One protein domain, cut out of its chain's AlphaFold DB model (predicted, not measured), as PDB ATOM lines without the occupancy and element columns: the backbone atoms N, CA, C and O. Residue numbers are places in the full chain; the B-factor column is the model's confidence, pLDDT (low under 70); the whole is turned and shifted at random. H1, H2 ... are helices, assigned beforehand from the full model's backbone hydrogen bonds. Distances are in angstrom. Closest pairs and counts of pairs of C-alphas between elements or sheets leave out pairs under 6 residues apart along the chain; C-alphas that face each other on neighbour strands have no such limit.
ATOM      1  N   VAL A  93     140.617 158.280 185.982       83.38
ATOM      2  CA  VAL A  93     140.665 156.809 186.024       83.38
ATOM      3  C   VAL A  93     139.763 156.215 184.944       83.38
ATOM      4  O   VAL A  93     140.194 155.326 184.223       83.38
ATOM      5  N   VAL A  94     138.552 156.761 184.771       85.19
ATOM      6  CA  VAL A  94     137.604 156.311 183.734       85.19
ATOM      7  C   VAL A  94     138.168 156.547 182.334       85.19
ATOM      8  O   VAL A  94     138.083 155.658 181.497       85.19
ATOM      9  N   VAL A  95     138.792 157.705 182.087       83.19
ATOM     10  CA  VAL A  95     139.440 158.009 180.800       83.19
ATOM     11  C   VAL A  95     140.534 156.987 180.469       83.19
ATOM     12  O   VAL A  95     140.529 156.431 179.375       83.19
ATOM     13  N   ILE A  96     141.430 156.693 181.417       81.31
ATOM     14  CA  ILE A  96     142.520 155.720 181.229       81.31
ATOM     15  C   ILE A  96     141.970 154.303 181.035       81.31
ATOM     16  O   ILE A  96     142.320 153.642 180.061       81.31
ATOM     17  N   ALA A  97     141.085 153.851 181.929       83.69
ATOM     18  CA  ALA A  97     140.508 152.511 181.870       83.69
ATOM     19  C   ALA A  97     139.757 152.282 180.552       83.69
ATOM     20  O   ALA A  97     139.948 151.255 179.908       83.69
ATOM     21  N   LEU A  98     138.967 153.261 180.102       82.69
ATOM     22  CA  LEU A  98     138.221 153.159 178.854       82.69
ATOM     23  C   LEU A  98     139.142 153.216 177.624       82.69
ATOM     24  O   LEU A  98     138.902 152.486 176.668       82.69
ATOM     25  N   SER A  99     140.235 153.990 177.648       78.56
ATOM     26  CA  SER A  99     141.271 153.948 176.599       78.56
ATOM     27  C   SER A  99     141.999 152.604 176.511       78.56
ATOM     28  O   SER A  99     142.297 152.169 175.403       78.56
ATOM     29  N   VAL A 100     142.252 151.930 177.637       79.62
ATOM     30  CA  VAL A 100     142.858 150.586 177.649       79.62
ATOM     31  C   VAL A 100     141.854 149.533 177.164       79.62
ATOM     32  O   VAL A 100     142.150 148.795 176.229       79.62
ATOM     33  N   VAL A 101     140.642 149.507 177.731       83.50
ATOM     34  CA  VAL A 101     139.586 148.529 177.392       83.50
ATOM     35  C   VAL A 101     139.134 148.635 175.931       83.50
ATOM     36  O   VAL A 101     138.813 147.622 175.318       83.50
ATOM     37  N   THR A 102     139.139 149.833 175.341       79.69
ATOM     38  CA  THR A 102     138.771 150.042 173.925       79.69
ATOM     39  C   THR A 102     139.954 149.972 172.953       79.69
ATOM     40  O   THR A 102     139.823 150.443 171.826       79.69
ATOM     41  N   LEU A 103     141.109 149.423 173.362       76.62
ATOM     42  CA  LEU A 103     142.308 149.296 172.516       76.62
ATOM     43  C   LEU A 103     142.651 150.621 171.804       76.62
ATOM     44  O   LEU A 103     142.724 150.715 170.579       76.62
ATOM     45  N   GLY A 104     142.784 151.690 172.592       73.25
ATOM     46  CA  GLY A 104     143.122 153.032 172.120       73.25
ATOM     47  C   GLY A 104     141.972 153.822 171.482       73.25
ATOM     48  O   GLY A 104     142.050 155.050 171.461       73.25
ATOM     49  N   VAL A 105     140.875 153.197 171.034       78.81
ATOM     50  CA  VAL A 105     139.802 153.882 170.276       78.81
ATOM     51  C   VAL A 105     139.180 155.043 171.063       78.81
ATOM     52  O   VAL A 105     139.009 156.140 170.523       78.81
ATOM     53  N   TYR A 106     138.919 154.873 172.365       80.19
ATOM     54  CA  TYR A 106     138.429 155.971 173.206       80.19
ATOM     55  C   TYR A 106     139.447 157.112 173.355       80.19
ATOM     56  O   TYR A 106     139.039 158.268 173.465       80.19
ATOM     57  N   ALA A 107     140.758 156.835 173.299       74.06
ATOM     58  CA  ALA A 107     141.772 157.891 173.349       74.06
ATOM     59  C   ALA A 107     141.667 158.839 172.146       74.06
ATOM     60  O   ALA A 107     141.859 160.044 172.301       74.06
ATOM     61  N   LEU A 108     141.277 158.323 170.976       75.44
ATOM     62  CA  LEU A 108     141.125 159.115 169.752       75.44
ATOM     63  C   LEU A 108     139.935 160.076 169.874       75.44
ATOM     64  O   LEU A 108     140.040 161.270 169.591       75.44
ATOM     65  N   ILE A 109     138.811 159.554 170.375       80.75
ATOM     66  CA  ILE A 109     137.577 160.311 170.625       80.75
ATOM     67  C   ILE A 109     137.800 161.365 171.722       80.75
ATOM     68  O   ILE A 109     137.333 162.498 171.600       80.75
ATOM     69  N   TRP A 110     138.530 161.012 172.783       83.00
ATOM     70  CA  TRP A 110     138.906 161.912 173.876       83.00
ATOM     71  C   TRP A 110     139.836 163.039 173.400       83.00
ATOM     72  O   TRP A 110     139.571 164.204 173.694       83.00
ATOM     73  N   HIS A 111     140.863 162.718 172.606       75.94
ATOM     74  CA  HIS A 111     141.811 163.688 172.048       75.94
ATOM     75  C   HIS A 111     141.127 164.675 171.094       75.94
ATOM     76  O   HIS A 111     141.329 165.884 171.203       75.94
ATOM     77  N   SER A 112     140.265 164.177 170.201       77.81
ATOM     78  CA  SER A 112     139.439 165.018 169.328       77.81
ATOM     79  C   SER A 112     138.575 165.986 170.145       77.81
ATOM     80  O   SER A 112     138.628 167.196 169.933       77.81
ATOM     81  N   ARG A 113     137.866 165.475 171.165       81.94
ATOM     82  CA  ARG A 113     136.999 166.287 172.035       81.94
ATOM     83  C   ARG A 113     137.747 167.338 172.849       81.94
ATOM     84  O   ARG A 113     137.234 168.441 172.963       81.94
ATOM     85  N   ILE A 114     138.934 167.045 173.379       78.38
ATOM     86  CA  ILE A 114     139.732 168.053 174.099       78.38
ATOM     87  C   ILE A 114     140.260 169.129 173.153       78.38
ATOM     88  O   ILE A 114     140.239 170.303 173.507       78.38
ATOM     89  N   ASN A 115     140.685 168.766 171.942       75.81
ATOM     90  CA  ASN A 115     141.107 169.756 170.953       75.81
ATOM     91  C   ASN A 115     139.955 170.651 170.472       75.81
ATOM     92  O   ASN A 115     140.215 171.784 170.082       75.81
ATOM     93  N   THR A 116     138.709 170.169 170.520       77.56
ATOM     94  CA  THR A 116     137.506 171.003 170.386       77.56
ATOM     95  C   THR A 116     137.295 171.873 171.629       77.56
ATOM     96  O   THR A 116     137.337 173.086 171.506       77.56
ATOM     97  N   GLU A 117     137.198 171.302 172.836       80.06
ATOM     98  CA  GLU A 117     136.933 172.058 174.080       80.06
ATOM     99  C   GLU A 117     137.969 173.164 174.370       80.06
ATOM    100  O   GLU A 117     137.623 174.202 174.923       80.06
ATOM    101  N   VAL A 118     139.237 172.970 173.993       74.19
ATOM    102  CA  VAL A 118     140.296 173.989 174.134       74.19
ATOM    103  C   VAL A 118     140.228 175.056 173.028       74.19
ATOM    104  O   VAL A 118     140.579 176.205 173.283       74.19
ATOM    105  N   ALA A 119     139.756 174.711 171.825       74.31
ATOM    106  CA  ALA A 119     139.544 175.671 170.738       74.31
ATOM    107  C   ALA A 119     138.271 176.511 170.948       74.31
ATOM    108  O   ALA A 119     138.288 177.715 170.717       74.31
ATOM    109  N   ASP A 120     137.197 175.898 171.452       75.12
ATOM    110  CA  ASP A 120     135.952 176.587 171.798       75.12
ATOM    111  C   ASP A 120     136.186 177.607 172.930       75.12
ATOM    112  O   ASP A 120     135.607 178.691 172.913       75.12
ATOM    113  N   PHE A 121     137.075 177.288 173.882       71.50
ATOM    114  CA  PHE A 121     137.468 178.164 174.993       71.50
ATOM    115  C   PHE A 121     138.323 179.372 174.567       71.50
ATOM    116  O   PHE A 121     138.196 180.445 175.165       71.50
ATOM    117  N   ASP A 122     139.163 179.231 173.530       68.81
ATOM    118  CA  ASP A 122     139.945 180.326 172.935       68.81
ATOM    119  C   ASP A 122     139.636 180.526 171.437       68.81
ATOM    120  O   ASP A 122     140.321 179.950 170.587       68.81
ATOM    121  N   PRO A 123     138.719 181.448 171.082       65.69
ATOM    122  CA  PRO A 123     138.368 181.751 169.690       65.69
ATOM    123  C   PRO A 123     139.527 182.198 168.780       65.69
ATOM    124  O   PRO A 123     139.377 182.230 167.559       65.69
ATOM    125  N   ARG A 124     140.697 182.559 169.332       61.31
ATOM    126  CA  ARG A 124     141.903 182.871 168.536       61.31
ATOM    127  C   ARG A 124     142.616 181.611 168.040       61.31
ATOM    128  O   ARG A 124     143.411 181.676 167.104       61.31
ATOM    129  N   MET A 125     142.337 180.464 168.647       63.31
ATOM    130  CA  MET A 125     143.026 179.206 168.412       63.31
ATOM    131  C   MET A 125     142.400 178.457 167.232       63.31
ATOM    132  O   MET A 125     141.604 177.540 167.398       63.31
ATOM    133  N   HIS A 126     142.772 178.828 166.005       57.75
ATOM    134  CA  HIS A 126     142.317 178.107 164.813       57.75
ATOM    135  C   HIS A 126     142.861 176.665 164.790       57.75
ATOM    136  O   HIS A 126     144.059 176.423 164.623       57.75
ATOM    137  N   VAL A 127     141.965 175.683 164.942       61.91
ATOM    138  CA  VAL A 127     142.266 174.243 164.899       61.91
ATOM    139  C   VAL A 127     141.332 173.545 163.913       61.91
ATOM    140  O   VAL A 127     140.178 173.928 163.750       61.91
ATOM    141  N   ARG A 128     141.798 172.449 163.305       67.75
ATOM    142  CA  ARG A 128     140.934 171.424 162.700       67.75
ATOM    143  C   ARG A 128     141.097 170.112 163.486       67.75
ATOM    144  O   ARG A 128     141.932 169.294 163.105       67.75
ATOM    145  N   PRO A 129     140.354 169.886 164.594       62.06
ATOM    146  CA  PRO A 129     140.542 168.707 165.457       62.06
ATOM    147  C   PRO A 129     140.407 167.371 164.707       62.06
ATOM    148  O   PRO A 129     141.121 166.403 164.986       62.06
ATOM    149  N   GLY A 130     139.540 167.343 163.689       61.72
ATOM    150  CA  GLY A 130     139.318 166.181 162.834       61.72
ATOM    151  C   GLY A 130     140.535 165.751 162.008       61.72
ATOM    152  O   GLY A 130     140.757 164.553 161.885       61.72
ATOM    153  N   THR A 131     141.361 166.668 161.481       65.19
ATOM    154  CA  THR A 131     142.479 166.281 160.589       65.19
ATOM    155  C   THR A 131     143.628 165.628 161.353       65.19
ATOM    156  O   THR A 131     144.161 164.615 160.903       65.19
ATOM    157  N   SER A 132     143.959 166.141 162.543       61.34
ATOM    158  CA  SER A 132     144.924 165.495 163.445       61.34
ATOM    159  C   SER A 132     144.430 164.117 163.897       61.34
ATOM    160  O   SER A 132     145.211 163.169 163.917       61.34
ATOM    161  N   THR A 133     143.130 163.982 164.182       68.00
ATOM    162  CA  THR A 133     142.525 162.699 164.579       68.00
ATOM    163  C   THR A 133     142.476 161.695 163.416       68.00
ATOM    164  O   THR A 133     142.694 160.505 163.627       68.00
ATOM    165  N   LEU A 134     142.268 162.153 162.175       70.12
ATOM    166  CA  LEU A 134     142.255 161.308 160.973       70.12
ATOM    167  C   LEU A 134     143.590 160.596 160.735       70.12
ATOM    168  O   LEU A 134     143.597 159.407 160.427       70.12
ATOM    169  N   ALA A 135     144.710 161.297 160.940       67.69
ATOM    170  CA  ALA A 135     146.039 160.693 160.874       67.69
ATOM    171  C   ALA A 135     146.208 159.550 161.895       67.69
ATOM    172  O   ALA A 135     146.931 158.593 161.618       67.69
ATOM    173  N   VAL A 136     145.507 159.603 163.039       67.38
ATOM    174  CA  VAL A 136     145.449 158.470 163.974       67.38
ATOM    175  C   VAL A 136     144.656 157.326 163.369       67.38
ATOM    176  O   VAL A 136     145.165 156.218 163.242       67.38
ATOM    177  N   THR A 137     143.415 157.590 162.958       74.38
ATOM    178  CA  THR A 137     142.500 156.549 162.483       74.38
ATOM    179  C   THR A 137     143.085 155.772 161.302       74.38
ATOM    180  O   THR A 137     142.937 154.556 161.256       74.38
ATOM    181  N   VAL A 138     143.824 156.428 160.398       76.94
ATOM    182  CA  VAL A 138     144.533 155.766 159.286       76.94
ATOM    183  C   VAL A 138     145.581 154.762 159.781       76.94
ATOM    184  O   VAL A 138     145.580 153.619 159.330       76.94
ATOM    185  N   ALA A 139     146.441 155.136 160.733       73.88
ATOM    186  CA  ALA A 139     147.451 154.223 161.274       73.88
ATOM    187  C   ALA A 139     146.835 153.067 162.095       73.88
ATOM    188  O   ALA A 139     147.378 151.963 162.114       73.88
ATOM    189  N   TRP A 140     145.676 153.288 162.724       78.00
ATOM    190  CA  TRP A 140     144.941 152.258 163.468       78.00
ATOM    191  C   TRP A 140     144.287 151.255 162.509       78.00
ATOM    192  O   TRP A 140     144.442 150.046 162.668       78.00
ATOM    193  N   LEU A 141     143.632 151.760 161.456       80.44
ATOM    194  CA  LEU A 141     143.050 150.950 160.384       80.44
ATOM    195  C   LEU A 141     144.118 150.140 159.643       80.44
ATOM    196  O   LEU A 141     143.893 148.965 159.367       80.44
ATOM    197  N   LEU A 142     145.291 150.721 159.374       82.88
ATOM    198  CA  LEU A 142     146.422 150.000 158.786       82.88
ATOM    199  C   LEU A 142     146.838 148.806 159.659       82.88
ATOM    200  O   LEU A 142     147.027 147.708 159.139       82.88
ATOM    201  N   GLY A 143     146.909 148.983 160.982       80.19
ATOM    202  CA  GLY A 143     147.198 147.886 161.907       80.19
ATOM    203  C   GLY A 143     146.122 146.802 161.942       80.19
ATOM    204  O   GLY A 143     146.447 145.612 161.947       80.19
ATOM    205  N   LEU A 144     144.845 147.188 161.889       83.00
ATOM    206  CA  LEU A 144     143.729 146.247 161.777       83.00
ATOM    207  C   LEU A 144     143.802 145.445 160.468       83.00
ATOM    208  O   LEU A 144     143.659 144.224 160.500       83.00
ATOM    209  N   LEU A 145     144.090 146.094 159.335       86.31
ATOM    210  CA  LEU A 145     144.235 145.442 158.027       86.31
ATOM    211  C   LEU A 145     145.419 144.463 157.991       86.31
ATOM    212  O   LEU A 145     145.264 143.343 157.509       86.31
ATOM    213  N   ILE A 146     146.571 144.842 158.556       85.31
ATOM    214  CA  ILE A 146     147.740 143.955 158.710       85.31
ATOM    215  C   ILE A 146     147.376 142.708 159.531       85.31
ATOM    216  O   ILE A 146     147.716 141.584 159.158       85.31
ATOM    217  N   SER A 147     146.630 142.896 160.620       86.19
ATOM    218  CA  SER A 147     146.197 141.806 161.504       86.19
ATOM    219  C   SER A 147     145.196 140.872 160.825       86.19
ATOM    220  O   SER A 147     145.284 139.654 160.967       86.19
ATOM    221  N   LEU A 148     144.268 141.439 160.047       87.25
ATOM    222  CA  LEU A 148     143.281 140.699 159.267       87.25
ATOM    223  C   LEU A 148     143.942 139.890 158.141       87.25
ATOM    224  O   LEU A 148     143.548 138.751 157.907       87.25
ATOM    225  N   ALA A 149     144.983 140.427 157.496       85.38
ATOM    226  CA  ALA A 149     145.795 139.691 156.525       85.38
ATOM    227  C   ALA A 149     146.556 138.517 157.174       85.38
ATOM    228  O   ALA A 149     146.569 137.414 156.624       85.38
ATOM    229  N   GLY A 150     147.122 138.718 158.373       85.44
ATOM    230  CA  GLY A 150     147.716 137.643 159.177       85.44
ATOM    231  C   GLY A 150     146.707 136.538 159.510       85.44
ATOM    232  O   GLY A 150     146.954 135.365 159.229       85.44
ATOM    233  N   ALA A 151     145.532 136.912 160.024       86.00
ATOM    234  CA  ALA A 151     144.444 135.981 160.321       86.00
ATOM    235  C   ALA A 151     143.981 135.207 159.071       86.00
ATOM    236  O   ALA A 151     143.861 133.983 159.113       86.00
ATOM    237  N   ALA A 152     143.790 135.893 157.939       85.69
ATOM    238  CA  ALA A 152     143.405 135.269 156.676       85.69
ATOM    239  C   ALA A 152     144.448 134.243 156.198       85.69
ATOM    240  O   ALA A 152     144.077 133.136 155.806       85.69
ATOM    241  N   ARG A 153     145.751 134.554 156.295       84.38
ATOM    242  CA  ARG A 153     146.827 133.612 155.936       84.38
ATOM    243  C   ARG A 153     146.838 132.368 156.830       84.38
ATOM    244  O   ARG A 153     147.113 131.289 156.311       84.38
ATOM    245  N   ILE A 154     146.518 132.492 158.122       86.00
ATOM    246  CA  ILE A 154     146.406 131.357 159.059       86.00
ATOM    247  C   ILE A 154     145.174 130.493 158.733       86.00
ATOM    248  O   ILE A 154     145.268 129.264 158.714       86.00
ATOM    249  N   VAL A 155     144.032 131.112 158.411       86.25
ATOM    250  CA  VAL A 155     142.807 130.396 158.006       86.25
ATOM    251  C   VAL A 155     143.015 129.635 156.692       86.25
ATOM    252  O   VAL A 155     142.652 128.464 156.609       86.25
ATOM    253  N   ILE A 156     143.660 130.254 155.698       86.44
ATOM    254  CA  ILE A 156     144.048 129.616 154.425       86.44
ATOM    255  C   ILE A 156     144.894 128.355 154.659       86.44
ATOM    256  O   ILE A 156     144.630 127.321 154.046       86.44
ATOM    257  N   ASP A 157     145.870 128.431 155.571       84.25
ATOM    258  CA  ASP A 157     146.742 127.304 155.932       84.25
ATOM    259  C   ASP A 157     145.949 126.165 156.584       84.25
ATOM    260  O   ASP A 157     146.033 125.007 156.178       84.25
ATOM    261  N   THR A 158     145.098 126.525 157.549       85.31
ATOM    262  CA  THR A 158     144.250 125.595 158.311       85.31
ATOM    263  C   THR A 158     143.264 124.854 157.401       85.31
ATOM    264  O   THR A 158     143.022 123.663 157.585       85.31
ATOM    265  N   LEU A 159     142.727 125.541 156.389       88.31
ATOM    266  CA  LEU A 159     141.832 124.977 155.374       88.31
ATOM    267  C   LEU A 159     142.574 124.268 154.223       88.31
ATOM    268  O   LEU A 159     141.920 123.715 153.342       88.31
ATOM    269  N   LYS A 160     143.916 124.276 154.217       82.25
ATOM    270  CA  LYS A 160     144.783 123.713 153.164       82.25
ATOM    271  C   LYS A 160     144.440 124.196 151.748       82.25
ATOM    272  O   LYS A 160     144.575 123.451 150.779       82.25
ATOM    273  N   VAL A 161     144.000 125.448 151.618       81.25
ATOM    274  CA  VAL A 161     143.671 126.037 150.315       81.25
ATOM    275  C   VAL A 161     144.970 126.341 149.570       81.25
ATOM    276  O   VAL A 161     145.742 127.202 149.981       81.25
ATOM    277  N   THR A 162     145.209 125.646 148.459       75.12
ATOM    278  CA  THR A 162     146.333 125.921 147.555       75.12
ATOM    279  C   THR A 162     146.030 127.156 146.710       75.12
ATOM    280  O   THR A 162     145.130 127.120 145.867       75.12
ATOM    281  N   LEU A 163     146.768 128.248 146.913       75.81
ATOM    282  CA  LEU A 163     146.670 129.431 146.053       75.81
ATOM    283  C   LEU A 163     147.512 129.233 144.775       75.81
ATOM    284  O   LEU A 163     148.546 128.569 144.825       75.81
ATOM    285  N   PRO A 164     147.111 129.825 143.632       76.81
ATOM    286  CA  PRO A 164     147.859 129.739 142.372       76.81
ATOM    287  C   PRO A 164     149.124 130.619 142.347       76.81
ATOM    288  O   PRO A 164     149.853 130.624 141.361       76.81
ATOM    289  N   PHE A 165     149.373 131.375 143.417       75.69
ATOM    290  CA  PHE A 165     150.616 132.088 143.682       75.69
ATOM    291  C   PHE A 165     151.143 131.643 145.046       75.69
ATOM    292  O   PHE A 165     150.357 131.484 145.981       75.69
ATOM    293  N   ASP A 166     152.456 131.459 145.163       67.69
ATOM    294  CA  ASP A 166     153.097 131.050 146.412       67.69
ATOM    295  C   ASP A 166     153.525 132.294 147.214       67.69
ATOM    296  O   ASP A 166     154.445 133.010 146.798       67.69
ATOM    297  N   PRO A 167     152.852 132.637 148.328       70.69
ATOM    298  CA  PRO A 167     153.259 133.771 149.136       70.69
ATOM    299  C   PRO A 167     154.542 133.418 149.898       70.69
ATOM    300  O   PRO A 167     154.495 132.666 150.869       70.69
ATOM    301  N   HIS A 168     155.658 134.082 149.566       71.81
ATOM    302  CA  HIS A 168     156.951 134.021 150.288       71.81
ATOM    303  C   HIS A 168     156.877 134.346 151.803       71.81
ATOM    304  O   HIS A 168     157.883 134.363 152.511       71.81
ATOM    305  N   PHE A 169     155.683 134.644 152.305       72.69
ATOM    306  CA  PHE A 169     155.363 135.026 153.661       72.69
ATOM    307  C   PHE A 169     154.860 133.813 154.465       72.69
ATOM    308  O   PHE A 169     153.715 133.371 154.317       72.69
ATOM    309  N   THR A 170     155.727 133.256 155.317       82.69
ATOM    310  CA  THR A 170     155.432 132.013 156.053       82.69
ATOM    311  C   THR A 170     154.410 132.199 157.182       82.69
ATOM    312  O   THR A 170     154.243 133.287 157.736       82.69
ATOM    313  N   VAL A 171     153.757 131.103 157.581       79.69
ATOM    314  CA  VAL A 171     152.729 131.081 158.643       79.69
ATOM    315  C   VAL A 171     153.259 131.624 159.977       79.69
ATOM    316  O   VAL A 171     152.551 132.345 160.675       79.69
ATOM    317  N   THR A 172     154.528 131.367 160.305       82.81
ATOM    318  CA  THR A 172     155.197 131.920 161.495       82.81
ATOM    319  C   THR A 172     155.176 133.451 161.501       82.81
ATOM    320  O   THR A 172     154.903 134.060 162.532       82.81
ATOM    321  N   HIS A 173     155.386 134.088 160.344       84.31
ATOM    322  CA  HIS A 173     155.273 135.540 160.216       84.31
ATOM    323  C   HIS A 173     153.813 136.017 160.315       84.31
ATOM    324  O   HIS A 173     153.562 137.088 160.866       84.31
ATOM    325  N   ALA A 174     152.835 135.220 159.872       81.81
ATOM    326  CA  ALA A 174     151.412 135.548 160.013       81.81
ATOM    327  C   ALA A 174     150.959 135.628 161.483       81.81
ATOM    328  O   ALA A 174     150.185 136.522 161.828       81.81
ATOM    329  N   TYR A 175     151.503 134.781 162.367       81.25
ATOM    330  CA  TYR A 175     151.287 134.904 163.816       81.25
ATOM    331  C   TYR A 175     151.859 136.211 164.390       81.25
ATOM    332  O   TYR A 175     151.215 136.836 165.232       81.25
ATOM    333  N   PHE A 176     153.011 136.685 163.900       81.00
ATOM    334  CA  PHE A 176     153.539 137.999 164.293       81.00
ATOM    335  C   PHE A 176     152.660 139.162 163.792       81.00
ATOM    336  O   PHE A 176     152.467 140.125 164.534       81.00
ATOM    337  N   LEU A 177     152.053 139.070 162.598       80.38
ATOM    338  CA  LEU A 177     151.093 140.086 162.124       80.38
ATOM    339  C   LEU A 177     149.786 140.092 162.916       80.38
ATOM    340  O   LEU A 177     149.223 141.165 163.121       80.38
ATOM    341  N   LEU A 178     149.321 138.937 163.407       78.31
ATOM    342  CA  LEU A 178     148.166 138.860 164.309       78.31
ATOM    343  C   LEU A 178     148.384 139.715 165.573       78.31
ATOM    344  O   LEU A 178     147.455 140.347 166.076       78.31
ATOM    345  N   GLY A 179     149.637 139.799 166.036       72.31
ATOM    346  CA  GLY A 179     150.061 140.691 167.114       72.31
ATOM    347  C   GLY A 179     149.805 142.175 166.833       72.31
ATOM    348  O   GLY A 179     149.638 142.938 167.782       72.31
ATOM    349  N   GLY A 180     149.684 142.595 165.567       71.44
ATOM    350  CA  GLY A 180     149.365 143.970 165.169       71.44
ATOM    351  C   GLY A 180     148.086 144.518 165.811       71.44
ATOM    352  O   GLY A 180     148.044 145.698 166.157       71.44
ATOM    353  N   LEU A 181     147.093 143.658 166.076       67.62
ATOM    354  CA  LEU A 181     145.796 144.031 166.654       67.62
ATOM    355  C   LEU A 181     145.924 144.508 168.106       67.62
ATOM    356  O   LEU A 181     145.076 145.248 168.597       67.62
ATOM    357  N   VAL A 182     146.995 144.097 168.787       67.75
ATOM    358  CA  VAL A 182     147.346 144.541 170.138       67.75
ATOM    359  C   VAL A 182     148.468 145.572 170.062       67.75
ATOM    360  O   VAL A 182     148.334 146.668 170.596       67.75
ATOM    361  N   VAL A 183     149.553 145.256 169.352       72.81
ATOM    362  CA  VAL A 183     150.785 146.053 169.286       72.81
ATOM    363  C   VAL A 183     150.551 147.439 168.690       72.81
ATOM    364  O   VAL A 183     151.114 148.395 169.204       72.81
ATOM    365  N   ILE A 184     149.721 147.603 167.659       71.75
ATOM    366  CA  ILE A 184     149.543 148.906 166.996       71.75
ATOM    367  C   ILE A 184     148.647 149.866 167.804       71.75
ATOM    368  O   ILE A 184     149.088 150.993 168.043       71.75
ATOM    369  N   PRO A 185     147.466 149.475 168.333       65.62
ATOM    370  CA  PRO A 185     146.749 150.328 169.285       65.62
ATOM    371  C   PRO A 185     147.515 150.542 170.600       65.62
ATOM    372  O   PRO A 185     147.419 151.616 171.191       65.62
ATOM    373  N   TYR A 186     148.326 149.574 171.041       65.94
ATOM    374  CA  TYR A 186     149.225 149.752 172.182       65.94
ATOM    375  C   TYR A 186     150.331 150.773 171.885       65.94
ATOM    376  O   TYR A 186     150.554 151.672 172.689       65.94
ATOM    377  N   LEU A 187     150.959 150.726 170.705       67.50
ATOM    378  CA  LEU A 187     151.919 151.738 170.258       67.50
ATOM    379  C   LEU A 187     151.275 153.128 170.175       67.50
ATOM    380  O   LEU A 187     151.913 154.088 170.575       67.50
ATOM    381  N   MET A 188     150.006 153.263 169.780       64.75
ATOM    382  CA  MET A 188     149.300 154.556 169.857       64.75
ATOM    383  C   MET A 188     149.072 155.068 171.281       64.75
ATOM    384  O   MET A 188     148.997 156.275 171.502       64.75
ATOM    385  N   LEU A 189     148.913 154.157 172.238       63.62
ATOM    386  CA  LEU A 189     148.662 154.463 173.645       63.62
ATOM    387  C   LEU A 189     149.971 154.748 174.414       63.62
ATOM    388  O   LEU A 189     149.974 155.514 175.380       63.62
ATOM    389  N   VAL A 190     151.079 154.151 173.963       62.75
ATOM    390  CA  VAL A 190     152.422 154.203 174.568       62.75
ATOM    391  C   VAL A 190     153.328 155.254 173.929       62.75
ATOM    392  O   VAL A 190     153.998 155.989 174.653       62.75
ATOM    393  N   LEU A 191     153.324 155.337 172.599       63.03
ATOM    394  CA  LEU A 191     154.002 156.337 171.775       63.03
ATOM    395  C   LEU A 191     152.938 157.317 171.241       63.03
ATOM    396  O   LEU A 191     152.634 157.324 170.043       63.03
ATOM    397  N   PRO A 192     152.292 158.098 172.126       55.19
ATOM    398  CA  PRO A 192     151.136 158.885 171.764       55.19
ATOM    399  C   PRO A 192     151.466 159.920 170.702       55.19
ATOM    400  O   PRO A 192     152.559 160.473 170.593       55.19
ATOM    401  N   PHE A 193     150.416 160.160 169.942       58.69
ATOM    402  CA  PHE A 193     150.328 160.925 168.724       58.69
ATOM    403  C   PHE A 193     151.303 162.092 168.539       58.69
ATOM    404  O   PHE A 193     150.977 163.218 168.887       58.69
ATOM    405  N   SER A 194     152.451 161.795 167.910       57.88
ATOM    406  CA  SER A 194     153.547 162.700 167.522       57.88
ATOM    407  C   SER A 194     153.985 163.687 168.608       57.88
ATOM    408  O   SER A 194     153.243 164.587 168.997       57.88
ATOM    409  N   ILE A 195     155.258 163.622 169.016       63.22
ATOM    410  CA  ILE A 195     155.843 164.542 170.011       63.22
ATOM    411  C   ILE A 195     155.507 166.013 169.685       63.22
ATOM    412  O   ILE A 195     155.180 166.781 170.586       63.22
ATOM    413  N   VAL A 196     155.466 166.383 168.397       59.69
ATOM    414  CA  VAL A 196     155.051 167.713 167.916       59.69
ATOM    415  C   VAL A 196     153.593 168.048 168.262       59.69
ATOM    416  O   VAL A 196     153.330 169.116 168.808       59.69
ATOM    417  N   ALA A 197     152.631 167.165 167.974       63.69
ATOM    418  CA  ALA A 197     151.212 167.422 168.247       63.69
ATOM    419  C   ALA A 197     150.907 167.438 169.757       63.69
ATOM    420  O   ALA A 197     150.073 168.221 170.220       63.69
ATOM    421  N   ILE A 198     151.645 166.647 170.540       68.25
ATOM    422  CA  ILE A 198     151.610 166.692 172.005       68.25
ATOM    423  C   ILE A 198     152.172 168.002 172.542       68.25
ATOM    424  O   ILE A 198     151.509 168.634 173.360       68.25
ATOM    425  N   VAL A 199     153.346 168.441 172.081       68.69
ATOM    426  CA  VAL A 199     153.924 169.731 172.489       68.69
ATOM    427  C   VAL A 199     152.975 170.872 172.122       68.69
ATOM    428  O   VAL A 199     152.689 171.701 172.978       68.69
ATOM    429  N   MET A 200     152.376 170.855 170.927       69.88
ATOM    430  CA  MET A 200     151.344 171.824 170.538       69.88
ATOM    431  C   MET A 200     150.130 171.792 171.479       69.88
ATOM    432  O   MET A 200     149.686 172.839 171.938       69.88
ATOM    433  N   THR A 201     149.607 170.616 171.831       70.75
ATOM    434  CA  THR A 201     148.472 170.499 172.769       70.75
ATOM    435  C   THR A 201     148.847 170.961 174.184       70.75
ATOM    436  O   THR A 201     148.036 171.582 174.867       70.75
ATOM    437  N   LEU A 202     150.086 170.732 174.623       71.12
ATOM    438  CA  LEU A 202     150.594 171.189 175.918       71.12
ATOM    439  C   LEU A 202     150.827 172.709 175.964       71.12
ATOM    440  O   LEU A 202     150.452 173.321 176.959       71.12
ATOM    441  N   GLU A 203     151.370 173.330 174.910       72.81
ATOM    442  CA  GLU A 203     151.468 174.799 174.807       72.81
ATOM    443  C   GLU A 203     150.072 175.449 174.743       72.81
ATOM    444  O   GLU A 203     149.870 176.541 175.263       72.81
ATOM    445  N   ARG A 204     149.061 174.766 174.189       69.94
ATOM    446  CA  ARG A 204     147.663 175.237 174.217       69.94
ATOM    447  C   ARG A 204     147.037 175.169 175.603       69.94
ATOM    448  O   ARG A 204     146.416 176.138 176.031       69.94
ATOM    449  N   VAL A 205     147.246 174.073 176.338       68.75
ATOM    450  CA  VAL A 205     146.847 173.999 177.753       68.75
ATOM    451  C   VAL A 205     147.602 175.047 178.577       68.75
ATOM    452  O   VAL A 205     147.004 175.656 179.456       68.75
ATOM    453  N   ARG A 206     148.873 175.325 178.266       70.62
ATOM    454  CA  ARG A 206     149.646 176.397 178.905       70.62
ATOM    455  C   ARG A 206     149.063 177.784 178.620       70.62
ATOM    456  O   ARG A 206     148.789 178.491 179.578       70.62
ATOM    457  N   MET A 207     148.755 178.123 177.365       68.25
ATOM    458  CA  MET A 207     148.078 179.384 177.013       68.25
ATOM    459  C   MET A 207     146.700 179.536 177.688       68.25
ATOM    460  O   MET A 207     146.274 180.655 177.976       68.25
ATOM    461  N   ALA A 208     146.008 178.429 177.980       66.88
ATOM    462  CA  ALA A 208     144.798 178.437 178.802       66.88
ATOM    463  C   ALA A 208     145.099 178.628 180.307       66.88
ATOM    464  O   ALA A 208     144.361 179.342 180.981       66.88
ATOM    465  N   GLU A 209     146.190 178.060 180.841       69.25
ATOM    466  CA  GLU A 209     146.661 178.334 182.211       69.25
ATOM    467  C   GLU A 209     147.132 179.793 182.391       69.25
ATOM    468  O   GLU A 209     146.821 180.387 183.423       69.25
ATOM    469  N   ASP A 210     147.797 180.390 181.391       67.56
ATOM    470  CA  ASP A 210     148.171 181.814 181.355       67.56
ATOM    471  C   ASP A 210     146.934 182.718 181.514       67.56
ATOM    472  O   ASP A 210     146.902 183.585 182.387       67.56
ATOM    473  N   ARG A 211     145.878 182.499 180.711       64.00
ATOM    474  CA  ARG A 211     144.643 183.308 180.788       64.00
ATOM    475  C   ARG A 211     143.806 183.033 182.033       64.00
ATOM    476  O   ARG A 211     143.176 183.953 182.541       64.00
ATOM    477  N   ALA A 212     143.863 181.815 182.572       61.81
ATOM    478  CA  ALA A 212     143.288 181.483 183.876       61.81
ATOM    479  C   ALA A 212     144.073 182.085 185.067       61.81
ATOM    480  O   ALA A 212     143.772 181.766 186.217       61.81
ATOM    481  N   GLY A 213     145.090 182.923 184.823       58.59
ATOM    482  CA  GLY A 213     145.825 183.651 185.859       58.59
ATOM    483  C   GLY A 213     146.802 182.800 186.674       58.59
ATOM    484  O   GLY A 213     147.254 183.239 187.732       58.59
ATOM    485  N   LYS A 214     147.148 181.584 186.221       58.28
ATOM    486  CA  LYS A 214     148.128 180.734 186.913       58.28
ATOM    487  C   LYS A 214     149.547 181.269 186.693       58.28
ATOM    488  O   LYS A 214     150.049 181.305 185.569       58.28
ATOM    489  N   THR A 215     150.210 181.620 187.794       49.44
ATOM    490  CA  THR A 215     151.596 182.106 187.814       49.44
ATOM    491  C   THR A 215     152.560 181.130 187.130       49.44
ATOM    492  O   THR A 215     152.435 179.907 187.241       49.44
ATOM    493  N   SER A 216     153.554 181.678 186.423       50.41
ATOM    494  CA  SER A 216     154.404 180.926 185.485       50.41
ATOM    495  C   SER A 216     155.280 179.833 186.105       50.41
ATOM    496  O   SER A 216     155.795 178.983 185.384       50.41
ATOM    497  N   ASP A 217     155.402 179.803 187.431       49.53
ATOM    498  CA  ASP A 217     156.114 178.756 188.168       49.53
ATOM    499  C   ASP A 217     155.316 177.433 188.260       49.53
ATOM    500  O   ASP A 217     155.889 176.345 188.304       49.53
ATOM    501  N   VAL A 218     153.977 177.500 188.199       58.56
ATOM    502  CA  VAL A 218     153.073 176.333 188.324       58.56
ATOM    503  C   VAL A 218     152.654 175.757 186.956       58.56
ATOM    504  O   VAL A 218     152.099 174.651 186.875       58.56
ATOM    505  N   GLN A 219     152.922 176.477 185.864       60.31
ATOM    506  CA  GLN A 219     152.557 176.095 184.495       60.31
ATOM    507  C   GLN A 219     153.144 174.742 184.062       60.31
ATOM    508  O   GLN A 219     154.190 174.289 184.539       60.31
ATOM    509  N   ILE A 220     152.482 174.083 183.106       61.03
ATOM    510  CA  ILE A 220     153.106 172.987 182.352       61.03
ATOM    511  C   ILE A 220     154.398 173.503 181.701       61.03
ATOM    512  O   ILE A 220     154.365 174.487 180.971       61.03
ATOM    513  N   ARG A 221     155.518 172.790 181.887       72.75
ATOM    514  CA  ARG A 221     156.709 172.904 181.025       72.75
ATOM    515  C   ARG A 221     156.612 171.822 179.938       72.75
ATOM    516  O   ARG A 221     156.912 170.667 180.254       72.75
ATOM    517  N   PRO A 222     156.192 172.128 178.693       67.12
ATOM    518  CA  PRO A 222     155.748 171.100 177.744       67.12
ATOM    519  C   PRO A 222     156.814 170.064 177.407       67.12
ATOM    520  O   PRO A 222     156.529 168.871 177.434       67.12
ATOM    521  N   VAL A 223     158.066 170.496 177.233       67.38
ATOM    522  CA  VAL A 223     159.223 169.613 177.005       67.38
ATOM    523  C   VAL A 223     159.441 168.633 178.171       67.38
ATOM    524  O   VAL A 223     159.648 167.441 177.951       67.38
ATOM    525  N   ARG A 224     159.313 169.085 179.430       73.81
ATOM    526  CA  ARG A 224     159.443 168.210 180.615       73.81
ATOM    527  C   ARG A 224     158.269 167.232 180.737       73.81
ATOM    528  O   ARG A 224     158.456 166.124 181.228       73.81
ATOM    529  N   SER A 225     157.075 167.615 180.289       70.44
ATOM    530  CA  SER A 225     155.920 166.711 180.229       70.44
ATOM    531  C   SER A 225     156.028 165.699 179.084       70.44
ATOM    532  O   SER A 225     155.704 164.535 179.294       70.44
ATOM    533  N   ALA A 226     156.552 166.096 177.921       72.25
ATOM    534  CA  ALA A 226     156.844 165.199 176.801       72.25
ATOM    535  C   ALA A 226     157.982 164.204 177.109       72.25
ATOM    536  O   ALA A 226     158.003 163.113 176.550       72.25
ATOM    537  N   CYS A 227     158.876 164.514 178.054       72.69
ATOM    538  CA  CYS A 227     159.901 163.576 178.529       72.69
ATOM    539  C   CYS A 227     159.309 162.265 179.097       72.69
ATOM    540  O   CYS A 227     159.919 161.207 178.961       72.69
ATOM    541  N   TRP A 228     158.079 162.279 179.634       71.00
ATOM    542  CA  TRP A 228     157.398 161.045 180.064       71.00
ATOM    543  C   TRP A 228     157.132 160.054 178.925       71.00
ATOM    544  O   TRP A 228     156.971 158.871 179.197       71.00
ATOM    545  N   LEU A 229     157.136 160.494 177.663       67.50
ATOM    546  CA  LEU A 229     156.979 159.616 176.499       67.50
ATOM    547  C   LEU A 229     158.200 158.715 176.255       67.50
ATOM    548  O   LEU A 229     158.086 157.724 175.542       67.50
ATOM    549  N   LEU A 230     159.346 159.024 176.875       68.56
ATOM    550  CA  LEU A 230     160.520 158.146 176.900       68.56
ATOM    551  C   LEU A 230     160.334 156.940 177.836       68.56
ATOM    552  O   LEU A 230     161.150 156.023 177.809       68.56
ATOM    553  N   VAL A 231     159.274 156.922 178.654       71.00
ATOM    554  CA  VAL A 231     158.873 155.756 179.447       71.00
ATOM    555  C   VAL A 231     157.867 154.942 178.622       71.00
ATOM    556  O   VAL A 231     156.681 155.294 178.604       71.00
ATOM    557  N   PRO A 232     158.284 153.853 177.941       58.56
ATOM    558  CA  PRO A 232     157.339 152.969 177.268       58.56
ATOM    559  C   PRO A 232     156.343 152.379 178.278       58.56
ATOM    560  O   PRO A 232     156.565 152.406 179.489       58.56
ATOM    561  N   ILE A 233     155.231 151.831 177.785       63.31
ATOM    562  CA  ILE A 233     154.088 151.326 178.569       63.31
ATOM    563  C   ILE A 233     153.289 152.443 179.275       63.31
ATOM    564  O   ILE A 233     152.071 152.510 179.124       63.31
ATOM    565  N   ALA A 234     153.943 153.340 180.018       68.50
ATOM    566  CA  ALA A 234     153.272 154.295 180.906       68.50
ATOM    567  C   ALA A 234     153.137 155.728 180.353       68.50
ATOM    568  O   ALA A 234     152.197 156.431 180.733       68.50
ATOM    569  N   GLY A 235     154.045 156.180 179.479       70.50
ATOM    570  CA  GLY A 235     154.216 157.596 179.131       70.50
ATOM    571  C   GLY A 235     152.949 158.315 178.665       70.50
ATOM    572  O   GLY A 235     152.563 159.338 179.243       70.50
ATOM    573  N   GLY A 236     152.254 157.760 177.668       71.81
ATOM    574  CA  GLY A 236     151.008 158.338 177.158       71.81
ATOM    575  C   GLY A 236     149.873 158.363 178.183       71.81
ATOM    576  O   GLY A 236     149.194 159.381 178.312       71.81
ATOM    577  N   LEU A 237     149.716 157.309 178.990       77.56
ATOM    578  CA  LEU A 237     148.704 157.259 180.053       77.56
ATOM    579  C   LEU A 237     148.985 158.269 181.179       77.56
ATOM    580  O   LEU A 237     148.060 158.926 181.668       77.56
ATOM    581  N   VAL A 238     150.253 158.445 181.563       76.94
ATOM    582  CA  VAL A 238     150.666 159.469 182.535       76.94
ATOM    583  C   VAL A 238     150.335 160.863 181.999       76.94
ATOM    584  O   VAL A 238     149.684 161.640 182.704       76.94
ATOM    585  N   LEU A 239     150.699 161.157 180.748       74.06
ATOM    586  CA  LEU A 239     150.423 162.436 180.090       74.06
ATOM    587  C   LEU A 239     148.916 162.737 180.014       74.06
ATOM    588  O   LEU A 239     148.478 163.818 180.415       74.06
ATOM    589  N   MET A 240     148.118 161.756 179.591       74.06
ATOM    590  CA  MET A 240     146.653 161.799 179.552       74.06
ATOM    591  C   MET A 240     146.058 162.145 180.928       74.06
ATOM    592  O   MET A 240     145.175 163.001 181.050       74.06
ATOM    593  N   SER A 241     146.607 161.550 181.994       78.25
ATOM    594  CA  SER A 241     146.213 161.830 183.380       78.25
ATOM    595  C   SER A 241     146.543 163.262 183.828       78.25
ATOM    596  O   SER A 241     145.793 163.839 184.622       78.25
ATOM    597  N   VAL A 242     147.646 163.840 183.332       79.06
ATOM    598  CA  VAL A 242     148.101 165.200 183.658       79.06
ATOM    599  C   VAL A 242     147.256 166.234 182.918       79.06
ATOM    600  O   VAL A 242     146.750 167.154 183.563       79.06
ATOM    601  N   MET A 243     147.030 166.044 181.613       73.25
ATOM    602  CA  MET A 243     146.141 166.890 180.807       73.25
ATOM    603  C   MET A 243     144.738 166.945 181.418       73.25
ATOM    604  O   MET A 243     144.255 168.026 181.748       73.25
ATOM    605  N   GLN A 244     144.114 165.791 181.688       80.12
ATOM    606  CA  GLN A 244     142.776 165.751 182.289       80.12
ATOM    607  C   GLN A 244     142.744 166.341 183.713       80.12
ATOM    608  O   GLN A 244     141.718 166.890 184.113       80.12
ATOM    609  N   ARG A 245     143.842 166.272 184.490       80.88
ATOM    610  CA  ARG A 245     143.919 166.925 185.814       80.88
ATOM    611  C   ARG A 245     143.911 168.447 185.680       80.88
ATOM    612  O   ARG A 245     143.161 169.101 186.394       80.88
ATOM    613  N   ARG A 246     144.744 169.000 184.792       74.50
ATOM    614  CA  ARG A 246     144.892 170.454 184.630       74.50
ATOM    615  C   ARG A 246     143.693 171.083 183.927       74.50
ATOM    616  O   ARG A 246     143.243 172.125 184.382       74.50
ATOM    617  N   LEU A 247     143.107 170.415 182.930       75.88
ATOM    618  CA  LEU A 247     141.842 170.846 182.324       75.88
ATOM    619  C   LEU A 247     140.719 170.918 183.366       75.88
ATOM    620  O   LEU A 247     140.088 171.959 183.479       75.88
ATOM    621  N   ASN A 248     140.533 169.885 184.200       80.94
ATOM    622  CA  ASN A 248     139.537 169.936 185.280       80.94
ATOM    623  C   ASN A 248     139.761 171.122 186.243       80.94
ATOM    624  O   ASN A 248     138.779 171.704 186.681       80.94
ATOM    625  N   GLN A 249     141.015 171.508 186.525       76.31
ATOM    626  CA  GLN A 249     141.323 172.702 187.329       76.31
ATOM    627  C   GLN A 249     141.046 174.024 186.596       76.31
ATOM    628  O   GLN A 249     140.648 174.998 187.226       76.31
ATOM    629  N   ILE A 250     141.262 174.093 185.278       72.88
ATOM    630  CA  ILE A 250     140.901 175.279 184.481       72.88
ATOM    631  C   ILE A 250     139.374 175.434 184.491       72.88
ATOM    632  O   ILE A 250     138.883 176.513 184.801       72.88
ATOM    633  N   TRP A 251     138.629 174.338 184.316       79.06
ATOM    634  CA  TRP A 251     137.170 174.283 184.495       79.06
ATOM    635  C   TRP A 251     136.700 174.464 185.955       79.06
ATOM    636  O   TRP A 251     135.500 174.458 186.207       79.06
ATOM    637  N   GLU A 252     137.600 174.599 186.934       77.19
ATOM    638  CA  GLU A 252     137.278 174.977 188.324       77.19
ATOM    639  C   GLU A 252     137.486 176.467 188.589       77.19
ATOM    640  O   GLU A 252     136.792 177.025 189.430       77.19
ATOM    641  N   ILE A 253     138.391 177.107 187.847       71.12
ATOM    642  CA  ILE A 253     138.653 178.551 187.911       71.12
ATOM    643  C   ILE A 253     137.729 179.320 186.951       71.12
ATOM    644  O   ILE A 253     137.290 180.420 187.273       71.12
ATOM    645  N   ALA A 254     137.422 178.744 185.784       66.56
ATOM    646  CA  ALA A 254     136.580 179.355 184.753       66.56
ATOM    647  C   ALA A 254     135.070 179.105 184.943       66.56
ATOM    648  O   ALA A 254     134.262 179.794 184.321       66.56
ATOM    649  N   ALA A 255     134.684 178.140 185.784       65.88
ATOM    650  CA  ALA A 255     133.279 177.894 186.090       65.88
ATOM    651  C   ALA A 255     132.673 179.109 186.816       65.88
ATOM    652  O   ALA A 255     133.241 179.559 187.817       65.88
TER     653      ALA A 255
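Overview. This is residues 93 to 255 of the 265 residues of a protein of Chloroflexi bacterium (UniProt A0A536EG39). The model is a long, loose assembly of helices, thick at one end and narrow at the other. In the thick end H2, H6 and H8 make a triangle, with H1 and H7 packed on it; in the narrow arm H4 and H5, one after the other, fold back along H3, with the loop of residues 159 to 170 at the tip. The printed part has 163 residues with eight named helices, H1 to H8 in order, and no named strand: all helix. It is loose, with a radius of gyration of the C-alphas of 20.1 A, and spans 69 by 29 by 26 A.

Arrangement. H3, residues 129 to 158, is the longest helix. With residues 146 to 157 alone it touches H4, residues 171 to 178, at a shallow tilt of 29 degrees, opposite ways, a hairpin; the C-alphas of Gly 150 and Ala 174 are closest, 4.3 A. With residues 140 to 147 alone it touches H5, residues 180 to 190, closest at the C-alphas of Ser 147 and Gly 180, 5.3 A. With residues 129 to 137 alone it touches H2, residues 105 to 121, in a hairpin at 6 degrees, a shallow tilt; the C-alphas of Ser 112 and Pro 129 are closest, 5.5 A. H6, residues 195 to 211, touches H2 at 38 degrees, only just steep; the C-alphas of Val 118 and Arg 204 are closest, 7.5 A. H8, residues 235 to 253, touches H6 at a shallow tilt of 18 degrees, the same way, closest at the C-alphas of Glu 209 and Ile 250, 6.9 A. H8 touches H1, residues 93 to 101, closest at the C-alphas of Ile 96 and Leu 237, 6.5 A. H7, residues 222 to 230, and H8 form a hairpin, closest at the C-alphas of Leu 229 and Gly 235, 4.3 A. H5 and H6 are apart. The helix packing is only just mostly aligned, with 6 of 9 pairs at a shallow tilt. Every O i to N i+4 pair is within hydrogen-bond range in H1, H2, H6 and H8, against 24 of 26 in H3, 3 of 4 in H4, 6 of 7 in H5 and 2 of 5 in H7, where 5 of 6 O i to N i+3 pairs are.

Along the chain. H3 measures 43.9 A from C-alpha 129 at (140.542, 168.707, 165.457) to C-alpha 158 at (144.250, 125.595, 158.311). H8 measures 27.5 A, H2 24.8 A and H6 24.4 A. H1 begins at C-alpha 93, (140.665, 156.809, 186.024).

Size, cuts and confidence. The C-alphas of Pro 164 and Thr 215 are the two farthest apart, 69.4 A. The printed part has no cut. The link from H3 to H4 is long. Mean pLDDT of the printed part is 73.1; 58 residues are under 70, among them 185 to 200 and 207 to 220.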